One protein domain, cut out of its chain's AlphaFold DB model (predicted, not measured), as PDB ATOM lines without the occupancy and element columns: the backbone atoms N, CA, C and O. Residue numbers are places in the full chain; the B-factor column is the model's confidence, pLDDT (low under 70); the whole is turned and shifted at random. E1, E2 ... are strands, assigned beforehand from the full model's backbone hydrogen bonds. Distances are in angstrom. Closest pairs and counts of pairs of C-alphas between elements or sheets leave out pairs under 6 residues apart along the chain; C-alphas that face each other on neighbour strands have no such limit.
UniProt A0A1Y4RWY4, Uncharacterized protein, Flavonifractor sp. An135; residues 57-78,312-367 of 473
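What this domain is: This is residues 57 to 78 and 312 to 367 of the 473 residues of an uncharacterized protein of Flavonifractor sp. An135 (UniProt A0A1Y4RWY4). Two four-stranded sheets form a sandwich, only partly face to face and with crossed strands; E1 and E4 to E2 make one sheet, curled like part of a barrel, and E5 to E8 make the other, flatter across. E3 lies where the two come together, while E1 is on the side of the curled sheet away from the other sheet. The printed part has 78 residues, no named helix and eight strands in the order E1 to E8; the sheets run E1 E4 E3 E2 and E5 E8 E7 E6, both antiparallel. The class is all strand, with 39 of the 78 residues in named elements, and the whole is compact, with a radius of gyration of the C-alphas of 11.8 A and spans of 34 by 25 by 16 A.

How they stand to each other: E1, residues 57 to 60, is an edge strand antiparallel to E4, residues 327 to 331; N 59 and O 328 are 2.8 A apart, within hydrogen-bond range. E3, residues 314 to 318, forms a hairpin with E4, with N 317 and O 331 2.9 A apart. The other edge strand, E2, residues 72 to 75, is antiparallel to E3, with N 73 and O 316 2.9 A apart. The pairing is staggered: E3 pairs with E2 over 314 to 317 and with E4 over 317 to 318. In the second sheet, E5, residues 334 to 337, is antiparallel to E8, residues 361 to 366, with N 364 and O 334 2.7 A apart. E6, residues 346 to 349, E7, residues 352 to 358, and E8 form a meander, each strand the antiparallel neighbour of the one before; N 354 and O 347, and N 355 and O 363, are each 2.7 A apart. With E5 they form a Greek key, the first strand beside the fourth. Between the sheets, the closest C-alphas of E3 and E7 are those of Gln 315 and Val 352, 6.1 A apart. E1 is apart from E5, E6, E7 and E8.

Where its parts are: E1 spans 10.0 A from C-alpha 57 at (-7.695, 34.034, 37.944); E2 spans 9.2 A, E3 12.7 A, E4 13.3 A, E5 10.6 A and E6 10.2 A. E7 is the longest at 18.8 A, and E8, 17.0 A, ends at C-alpha 366, (-18.885, 32.040, 29.283).

The domain as a whole: The farthest C-alphas, of Ser 63 and Met 358, are 34.3 A apart. Residues 79 to 311 are cut out, and C-alphas 78 and 312 are 11.6 A apart across the cut. E1 to E2 is a long link. Mean pLDDT of the printed part is 71.2, and 35 residues are under 70, among them 57 to 64 and 332 to 337.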
ATOM      1  N   ARG A  57      -7.692  33.696  36.517       64.62
ATOM      2  CA  ARG A  57      -7.695  34.034  37.944       64.62
ATOM      3  C   ARG A  57      -7.006  32.955  38.758       64.62
ATOM      4  O   ARG A  57      -6.882  31.822  38.317       64.62
ATOM      5  N   ASN A  58      -6.585  33.314  39.959       68.00
ATOM      6  CA  ASN A  58      -6.059  32.377  40.938       68.00
ATOM      7  C   ASN A  58      -7.193  31.935  41.873       68.00
ATOM      8  O   ASN A  58      -7.892  32.780  42.428       68.00
ATOM      9  N   TYR A  59      -7.380  30.625  42.015       64.81
ATOM     10  CA  TYR A  59      -8.419  29.994  42.824       64.81
ATOM     11  C   TYR A  59      -7.790  29.198  43.977       64.81
ATOM     12  O   TYR A  59      -6.977  28.305  43.710       64.81
ATOM     13  N   PRO A  60      -8.136  29.494  45.242       67.75
ATOM     14  CA  PRO A  60      -7.665  28.726  46.388       67.75
ATOM     15  C   PRO A  60      -8.427  27.398  46.521       67.75
ATOM     16  O   PRO A  60      -9.652  27.364  46.422       67.75
ATOM     17  N   ILE A  61      -7.715  26.303  46.796       65.81
ATOM     18  CA  ILE A  61      -8.318  24.980  47.014       65.81
ATOM     19  C   ILE A  61      -8.632  24.791  48.502       65.81
ATOM     20  O   ILE A  61      -7.742  24.874  49.354       65.81
ATOM     21  N   ALA A  62      -9.895  24.493  48.822       68.19
ATOM     22  CA  ALA A  62     -10.344  24.319  50.201       68.19
ATOM     23  C   ALA A  62      -9.701  23.103  50.897       68.19
ATOM     24  O   ALA A  62      -9.277  22.130  50.266       68.19
ATOM     25  N   SER A  63      -9.664  23.148  52.233       58.34
ATOM     26  CA  SER A  63      -9.102  22.072  53.057       58.34
ATOM     27  C   SER A  63      -9.746  20.714  52.748       58.34
ATOM     28  O   SER A  63     -10.968  20.599  52.676       58.34
ATOM     29  N   GLY A  64      -8.921  19.683  52.555       66.31
ATOM     30  CA  GLY A  64      -9.360  18.323  52.219       66.31
ATOM     31  C   GLY A  64      -9.789  18.092  50.762       66.31
ATOM     32  O   GLY A  64     -10.173  16.969  50.441       66.31
ATOM     33  N   GLN A  65      -9.722  19.097  49.879       70.38
ATOM     34  CA  GLN A  65     -10.014  18.939  48.449       70.38
ATOM     35  C   GLN A  65      -8.749  18.699  47.609       70.38
ATOM     36  O   GLN A  65      -7.634  19.067  47.978       70.38
ATOM     37  N   THR A  66      -8.927  18.078  46.446       85.31
ATOM     38  CA  THR A  66      -7.909  17.964  45.394       85.31
ATOM     39  C   THR A  66      -8.580  18.298  44.070       85.31
ATOM     40  O   THR A  66      -9.695  17.840  43.820       85.31
ATOM     41  N   VAL A  67      -7.918  19.101  43.237       83.25
ATOM     42  CA  VAL A  67      -8.427  19.531  41.927       83.25
ATOM     43  C   VAL A  67      -7.452  19.078  40.850       83.25
ATOM     44  O   VAL A  67      -6.239  19.162  41.039       83.25
ATOM     45  N   THR A  68      -7.964  18.604  39.715       88.69
ATOM     46  CA  THR A  68      -7.148  18.269  38.541       88.69
ATOM     47  C   THR A  68      -7.293  19.309  37.433       88.69
ATOM     48  O   THR A  68      -8.312  19.984  37.292       88.69
ATOM     49  N   ALA A  69      -6.251  19.430  36.610       83.44
ATOM     50  CA  ALA A  69      -6.285  20.227  35.392       83.44
ATOM     51  C   ALA A  69      -7.456  19.792  34.485       83.44
ATOM     52  O   ALA A  69      -7.626  18.606  34.211       83.44
ATOM     53  N   GLY A  70      -8.252  20.752  34.019       80.31
ATOM     54  CA  GLY A  70      -9.448  20.528  33.201       80.31
ATOM     55  C   GLY A  70     -10.731  20.298  34.001       80.31
ATOM     56  O   GLY A  70     -11.805  20.239  33.405       80.31
ATOM     57  N   GLN A  71     -10.656  20.199  35.330       86.19
ATOM     58  CA  GLN A  71     -11.838  20.111  36.180       86.19
ATOM     59  C   GLN A  71     -12.550  21.467  36.257       86.19
ATOM     60  O   GLN A  71     -11.912  22.522  36.320       86.19
ATOM     61  N   VAL A  72     -13.883  21.437  36.278       82.50
ATOM     62  CA  VAL A  72     -14.688  22.624  36.572       82.50
ATOM     63  C   VAL A  72     -14.689  22.860  38.075       82.50
ATOM     64  O   VAL A  72     -14.963  21.943  38.852       82.50
ATOM     65  N   VAL A  73     -14.388  24.090  38.473       77.56
ATOM     66  CA  VAL A  73     -14.417  24.530  39.864       77.56
ATOM     67  C   VAL A  73     -15.448  25.633  40.041       77.56
ATOM     68  O   VAL A  73     -15.605  26.505  39.182       77.56
ATOM     69  N   ASP A  74     -16.146  25.597  41.170       71.06
ATOM     70  CA  ASP A  74     -17.007  26.692  41.586       71.06
ATOM     71  C   ASP A  74     -16.119  27.796  42.157       71.06
ATOM     72  O   ASP A  74     -15.580  27.681  43.261       71.06
ATOM     73  N   VAL A  75     -15.952  28.875  41.396       62.91
ATOM     74  CA  VAL A  75     -15.305  30.080  41.900       62.91
ATOM     75  C   VAL A  75     -16.385  30.906  42.573       62.91
ATOM     76  O   VAL A  75     -17.100  31.695  41.950       62.91
ATOM     77  N   THR A  76     -16.530  30.700  43.876       53.00
ATOM     78  CA  THR A  76     -17.152  31.698  44.735       53.00
ATOM     79  C   THR A  76     -16.222  32.901  44.729       53.00
ATOM     80  O   THR A  76     -15.109  32.842  45.248       53.00
ATOM     81  N   SER A  77     -16.621  33.978  44.058       42.72
ATOM     82  CA  SER A  77     -15.870  35.220  44.138       42.72
ATOM     83  C   SER A  77     -15.938  35.721  45.584       42.72
ATOM     84  O   SER A  77     -16.951  36.277  45.998       42.72
ATOM     85  N   ASP A  78     -14.845  35.592  46.334       39.19
ATOM     86  CA  ASP A  78     -14.648  36.380  47.563       39.19
ATOM     87  C   ASP A  78     -14.477  37.881  47.236       39.19
ATOM     88  O   ASP A  78     -14.430  38.738  48.116       39.19
ATOM     89  N   THR A 312     -24.216  33.989  42.623       36.41
ATOM     90  CA  THR A 312     -24.143  32.684  41.960       36.41
ATOM     91  C   THR A 312     -22.656  32.333  41.866       36.41
ATOM     92  O   THR A 312     -21.878  33.234  41.544       36.41
ATOM     93  N   PRO A 313     -22.220  31.088  42.142       47.44
ATOM     94  CA  PRO A 313     -20.850  30.684  41.852       47.44
ATOM     95  C   PRO A 313     -20.562  30.932  40.370       47.44
ATOM     96  O   PRO A 313     -21.272  30.420  39.502       47.44
ATOM     97  N   SER A 314     -19.540  31.726  40.065       63.09
ATOM     98  CA  SER A 314     -19.001  31.764  38.711       63.09
ATOM     99  C   SER A 314     -18.172  30.494  38.529       63.09
ATOM    100  O   SER A 314     -17.189  30.298  39.233       63.09
ATOM    101  N   GLN A 315     -18.579  29.585  37.648       76.12
ATOM    102  CA  GLN A 315     -17.799  28.368  37.396       76.12
ATOM    103  C   GLN A 315     -16.608  28.686  36.489       76.12
ATOM    104  O   GLN A 315     -16.728  29.535  35.611       76.12
ATOM    105  N   ALA A 316     -15.473  28.018  36.684       80.81
ATOM    106  CA  ALA A 316     -14.268  28.171  35.864       80.81
ATOM    107  C   ALA A 316     -13.628  26.812  35.565       80.81
ATOM    108  O   ALA A 316     -13.911  25.830  36.249       80.81
ATOM    109  N   ILE A 317     -12.735  26.751  34.574       83.62
ATOM    110  CA  ILE A 317     -11.932  25.550  34.297       83.62
ATOM    111  C   ILE A 317     -10.545  25.705  34.927       83.62
ATOM    112  O   ILE A 317      -9.842  26.677  34.649       83.62
ATOM    113  N   ALA A 318     -10.135  24.738  35.748       86.69
ATOM    114  CA  ALA A 318      -8.797  24.671  36.323       86.69
ATOM    115  C   ALA A 318      -7.737  24.421  35.243       86.69
ATOM    116  O   ALA A 318      -7.817  23.454  34.486       86.69
ATOM    117  N   LEU A 319      -6.711  25.268  35.183       80.69
ATOM    118  CA  LEU A 319      -5.596  25.116  34.245       80.69
ATOM    119  C   LEU A 319      -4.465  24.246  34.806       80.69
ATOM    120  O   LEU A 319      -3.600  23.791  34.061       80.69
ATOM    121  N   GLN A 320      -4.453  24.017  36.116       84.38
ATOM    122  CA  GLN A 320      -3.486  23.160  36.793       84.38
ATOM    123  C   GLN A 320      -4.172  22.405  37.929       84.38
ATOM    124  O   GLN A 320      -5.193  22.849  38.451       84.38
ATOM    125  N   GLY A 321      -3.610  21.251  38.281       84.25
ATOM    126  CA  GLY A 321      -4.028  20.530  39.475       84.25
ATOM    127  C   GLY A 321      -3.337  21.062  40.728       84.25
ATOM    128  O   GLY A 321      -2.265  21.659  40.641       84.25
ATOM    129  N   GLY A 322      -3.940  20.806  41.882       83.62
ATOM    130  CA  GLY A 322      -3.413  21.190  43.186       83.62
ATOM    131  C   GLY A 322      -4.129  20.459  44.316       83.62
ATOM    132  O   GLY A 322      -5.161  19.810  44.113       83.62
ATOM    133  N   SER A 323      -3.565  20.561  45.510       84.94
ATOM    134  CA  SER A 323      -4.117  20.011  46.745       84.94
ATOM    135  C   SER A 323      -4.651  21.123  47.646       84.94
ATOM    136  O   SER A 323      -4.423  22.306  47.420       84.94
ATOM    137  N   ALA A 324      -5.379  20.733  48.686       75.94
ATOM    138  CA  ALA A 324      -5.839  21.615  49.747       75.94
ATOM    139  C   ALA A 324      -4.753  22.596  50.224       75.94
ATOM    140  O   ALA A 324      -3.671  22.175  50.630       75.94
ATOM    141  N   GLY A 325      -5.076  23.891  50.218       62.50
ATOM    142  CA  GLY A 325      -4.151  24.967  50.581       62.50
ATOM    143  C   GLY A 325      -3.357  25.551  49.409       62.50
ATOM    144  O   GLY A 325      -2.824  26.651  49.547       62.50
ATOM    145  N   ASP A 326      -3.322  24.881  48.253       69.81
ATOM    146  CA  ASP A 326      -2.718  25.435  47.043       69.81
ATOM    147  C   ASP A 326      -3.625  26.495  46.408       69.81
ATOM    148  O   ASP A 326      -4.847  26.517  46.580       69.81
ATOM    149  N   THR A 327      -3.009  27.366  45.613       66.19
ATOM    150  CA  THR A 327      -3.711  28.301  44.734       66.19
ATOM    151  C   THR A 327      -3.399  27.945  43.289       66.19
ATOM    152  O   THR A 327      -2.230  27.892  42.908       66.19
ATOM    153  N   ILE A 328      -4.435  27.708  42.484       69.25
ATOM    154  CA  ILE A 328      -4.300  27.252  41.097       69.25
ATOM    155  C   ILE A 328      -4.856  28.275  40.098       69.25
ATOM    156  O   ILE A 328      -5.850  28.941  40.389       69.25
ATOM    157  N   PRO A 329      -4.268  28.399  38.896       73.06
ATOM    158  CA  PRO A 329      -4.849  29.204  37.829       73.06
ATOM    159  C   PRO A 329      -6.133  28.560  37.283       73.06
ATOM    160  O   PRO A 329      -6.169  27.363  36.988       73.06
ATOM    161  N   VAL A 330      -7.171  29.368  37.086       77.44
ATOM    162  CA  VAL A 330      -8.467  29.008  36.493       77.44
ATOM    163  C   VAL A 330      -8.832  29.991  35.383       77.44
ATOM    164  O   VAL A 330      -8.372  31.131  35.397       77.44
ATOM    165  N   ILE A 331      -9.666  29.575  34.430       72.56
ATOM    166  CA  ILE A 331     -10.108  30.416  33.308       72.56
ATOM    167  C   ILE A 331     -11.631  30.385  33.139       72.56
ATOM    168  O   ILE A 331     -12.256  29.328  33.244       72.56
ATOM    169  N   PHE A 332     -12.220  31.550  32.861       69.94
ATOM    170  CA  PHE A 332     -13.661  31.719  32.619       69.94
ATOM    171  C   PHE A 332     -14.001  31.875  31.131       69.94
ATOM    172  O   PHE A 332     -15.084  31.494  30.692       69.94
ATOM    173  N   SER A 333     -13.069  32.425  30.350       66.69
ATOM    174  CA  SER A 333     -13.202  32.647  28.912       66.69
ATOM    175  C   SER A 333     -11.838  32.801  28.239       66.69
ATOM    176  O   SER A 333     -10.846  33.120  28.887       66.69
ATOM    177  N   GLY A 334     -11.789  32.577  26.927       66.69
ATOM    178  CA  GLY A 334     -10.566  32.617  26.128       66.69
ATOM    179  C   GLY A 334      -9.919  31.242  25.952       66.69
ATOM    180  O   GLY A 334     -10.422  30.227  26.407       66.69
ATOM    181  N   VAL A 335      -8.803  31.181  25.239       63.31
ATOM    182  CA  VAL A 335      -8.013  29.955  25.014       63.31
ATOM    183  C   VAL A 335      -6.936  29.793  26.098       63.31
ATOM    184  O   VAL A 335      -6.427  30.765  26.636       63.31
ATOM    185  N   ALA A 336      -6.549  28.568  26.423       68.38
ATOM    186  CA  ALA A 336      -5.421  28.262  27.293       68.38
ATOM    187  C   ALA A 336      -4.682  27.018  26.797       68.38
ATOM    188  O   ALA A 336      -5.255  26.153  26.131       68.38
ATOM    189  N   ARG A 337      -3.393  26.913  27.143       69.94
ATOM    190  CA  ARG A 337      -2.649  25.662  26.971       69.94
ATOM    191  C   ARG A 337      -2.842  24.809  28.210       69.94
ATOM    192  O   ARG A 337      -2.533  25.253  29.312       69.94
ATOM    193  N   LEU A 338      -3.330  23.594  28.010       75.69
ATOM    194  CA  LEU A 338      -3.632  22.664  29.086       75.69
ATOM    195  C   LEU A 338      -3.101  21.286  28.706       75.69
ATOM    196  O   LEU A 338      -3.550  20.677  27.733       75.69
ATOM    197  N   SER A 339      -2.108  20.805  29.452       69.69
ATOM    198  CA  SER A 339      -1.560  19.467  29.243       69.69
ATOM    199  C   SER A 339      -2.647  18.423  29.490       69.69
ATOM    200  O   SER A 339      -3.263  18.430  30.552       69.69
ATOM    201  N   GLY A 340      -2.858  17.528  28.525       72.56
ATOM    202  CA  GLY A 340      -3.881  16.482  28.606       72.56
ATOM    203  C   GLY A 340      -5.189  16.805  27.882       72.56
ATOM    204  O   GLY A 340      -6.031  15.920  27.789       72.56
ATOM    205  N   VAL A 341      -5.347  18.012  27.325       77.25
ATOM    206  CA  VAL A 341      -6.468  18.298  26.420       77.25
ATOM    207  C   VAL A 341      -6.219  17.669  25.060       77.25
ATOM    208  O   VAL A 341      -5.183  17.928  24.449       77.25
ATOM    209  N   THR A 342      -7.170  16.873  24.579       79.81
ATOM    210  CA  THR A 342      -7.128  16.278  23.238       79.81
ATOM    211  C   THR A 342      -8.004  17.052  22.259       79.81
ATOM    212  O   THR A 342      -9.012  17.652  22.646       79.81
ATOM    213  N   GLN A 343      -7.667  17.009  20.971       75.50
ATOM    214  CA  GLN A 343      -8.509  17.568  19.919       75.50
ATOM    215  C   GLN A 343      -9.937  16.992  19.988       75.50
ATOM    216  O   GLN A 343     -10.134  15.783  20.081       75.50
ATOM    217  N   GLY A 344     -10.940  17.868  19.937       66.81
ATOM    218  CA  GLY A 344     -12.360  17.530  20.019       66.81
ATOM    219  C   GLY A 344     -12.900  17.312  21.436       66.81
ATOM    220  O   GLY A 344     -14.087  17.030  21.572       66.81
ATOM    221  N   GLN A 345     -12.078  17.438  22.486       77.69
ATOM    222  CA  GLN A 345     -12.543  17.293  23.868       77.69
ATOM    223  C   GLN A 345     -13.522  18.411  24.250       77.69
ATOM    224  O   GLN A 345     -13.235  19.587  24.046       77.69
ATOM    225  N   GLU A 346     -14.645  18.050  24.869       81.44
ATOM    226  CA  GLU A 346     -15.647  18.989  25.381       81.44
ATOM    227  C   GLU A 346     -15.663  18.974  26.919       81.44
ATOM    228  O   GLU A 346     -15.612  17.912  27.541       81.44
ATOM    229  N   ILE A 347     -15.730  20.157  27.535       80.56
ATOM    230  CA  ILE A 347     -15.889  20.357  28.984       80.56
ATOM    231  C   ILE A 347     -17.070  21.306  29.171       80.56
ATOM    232  O   ILE A 347     -16.993  22.451  28.749       80.56
ATOM    233  N   THR A 348     -18.163  20.870  29.793       74.19
ATOM    234  CA  THR A 348     -19.390  21.684  29.854       74.19
ATOM    235  C   THR A 348     -19.940  21.735  31.271       74.19
ATOM    236  O   THR A 348     -20.083  20.700  31.917       74.19
ATOM    237  N   SER A 349     -20.288  22.938  31.732       70.25
ATOM    238  CA  SER A 349     -20.953  23.186  33.013       70.25
ATOM    239  C   SER A 349     -21.888  24.405  32.910       70.25
ATOM    240  O   SER A 349     -21.702  25.212  31.999       70.25
ATOM    241  N   PRO A 350     -22.877  24.592  33.811       62.47
ATOM    242  CA  PRO A 350     -23.822  25.714  33.739       62.47
ATOM    243  C   PRO A 350     -23.212  27.127  33.665       62.47
ATOM    244  O   PRO A 350     -23.908  28.040  33.232       62.47
ATOM    245  N   GLY A 351     -21.951  27.328  34.074       64.88
ATOM    246  CA  GLY A 351     -21.263  28.625  33.987       64.88
ATOM    247  C   GLY A 351     -20.234  28.778  32.855       64.88
ATOM    248  O   GLY A 351     -19.969  29.909  32.445       64.88
ATOM    249  N   VAL A 352     -19.671  27.683  32.326       72.44
ATOM    250  CA  VAL A 352     -18.566  27.702  31.341       72.44
ATOM    251  C   VAL A 352     -18.607  26.513  30.381       72.44
ATOM    252  O   VAL A 352     -18.988  25.403  30.759       72.44
ATOM    253  N   GLN A 353     -18.143  26.730  29.149       76.25
ATOM    254  CA  GLN A 353     -17.928  25.681  28.150       76.25
ATOM    255  C   GLN A 353     -16.491  25.726  27.620       76.25
ATOM    256  O   GLN A 353     -16.004  26.786  27.247       76.25
ATOM    257  N   GLY A 354     -15.830  24.574  27.557       78.81
ATOM    258  CA  GLY A 354     -14.486  24.354  27.046       78.81
ATOM    259  C   GLY A 354     -14.482  23.415  25.837       78.81
ATOM    260  O   GLY A 354     -15.190  22.410  25.828       78.81
ATOM    261  N   PHE A 355     -13.664  23.720  24.832       78.94
ATOM    262  CA  PHE A 355     -13.483  22.916  23.626       78.94
ATOM    263  C   PHE A 355     -12.005  22.779  23.237       78.94
ATOM    264  O   PHE A 355     -11.293  23.773  23.065       78.94
ATOM    265  N   GLY A 356     -11.545  21.542  23.059       75.75
ATOM    266  CA  GLY A 356     -10.197  21.196  22.624       75.75
ATOM    267  C   GLY A 356     -10.013  21.415  21.125       75.75
ATOM    268  O   GLY A 356     -10.213  20.496  20.337       75.75
ATOM    269  N   ALA A 357      -9.642  22.620  20.689       59.75
ATOM    270  CA  ALA A 357      -9.512  22.920  19.255       59.75
ATOM    271  C   ALA A 357      -8.418  22.089  18.553       59.75
ATOM    272  O   ALA A 357      -8.530  21.787  17.362       59.75
ATOM    273  N   MET A 358      -7.378  21.721  19.301       64.38
ATOM    274  CA  MET A 358      -6.274  20.842  18.914       64.38
ATOM    275  C   MET A 358      -5.580  20.327  20.187       64.38
ATOM    276  O   MET A 358      -5.800  20.876  21.269       64.38
ATOM    277  N   ASP A 359      -4.728  19.310  20.073       70.75
ATOM    278  CA  ASP A 359      -4.030  18.741  21.232       70.75
ATOM    279  C   ASP A 359      -3.238  19.802  22.016       70.75
ATOM    280  O   ASP A 359      -2.451  20.576  21.463       70.75
ATOM    281  N   GLY A 360      -3.455  19.841  23.331       70.12
ATOM    282  CA  GLY A 360      -2.831  20.782  24.258       70.12
ATOM    283  C   GLY A 360      -3.446  22.185  24.284       70.12
ATOM    284  O   GLY A 360      -2.896  23.053  24.967       70.12
ATOM    285  N   TRP A 361      -4.554  22.427  23.574       68.81
ATOM    286  CA  TRP A 361      -5.221  23.731  23.497       68.81
ATOM    287  C   TRP A 361      -6.705  23.642  23.836       68.81
ATOM    288  O   TRP A 361      -7.455  22.924  23.181       68.81
ATOM    289  N   LEU A 362      -7.141  24.446  24.805       75.62
ATOM    290  CA  LEU A 362      -8.521  24.524  25.271       75.62
ATOM    291  C   LEU A 362      -9.092  25.918  25.017       75.62
ATOM    292  O   LEU A 362      -8.546  26.882  25.527       75.62
ATOM    293  N   SER A 363     -10.191  26.033  24.276       74.06
ATOM    294  CA  SER A 363     -10.961  27.277  24.112       74.06
ATOM    295  C   SER A 363     -12.131  27.293  25.084       74.06
ATOM    296  O   SER A 363     -12.903  26.346  25.088       74.06
ATOM    297  N   VAL A 364     -12.274  28.343  25.885       73.81
ATOM    298  CA  VAL A 364     -13.264  28.480  26.957       73.81
ATOM    299  C   VAL A 364     -14.180  29.668  26.677       73.81
ATOM    300  O   VAL A 364     -13.733  30.724  26.233       73.81
ATOM    301  N   PHE A 365     -15.470  29.505  26.942       67.25
ATOM    302  CA  PHE A 365     -16.503  30.501  26.691       67.25
ATOM    303  C   PHE A 365     -17.425  30.627  27.911       67.25
ATOM    304  O   PHE A 365     -17.748  29.604  28.529       67.25
ATOM    305  N   PRO A 366     -17.884  31.851  28.245       62.81
ATOM    306  CA  PRO A 366     -18.885  32.040  29.283       62.81
ATOM    307  C   PRO A 366     -20.226  31.494  28.782       62.81
ATOM    308  O   PRO A 366     -20.563  31.640  27.605       62.81
ATOM    309  N   TYR A 367     -20.999  30.857  29.657       58.00
ATOM    310  CA  TYR A 367     -22.242  30.209  29.246       58.00
ATOM    311  C   TYR A 367     -23.345  31.233  28.901       58.00
ATOM    312  O   TYR A 367     -24.012  31.771  29.780       58.00
TER     313      TYR A 367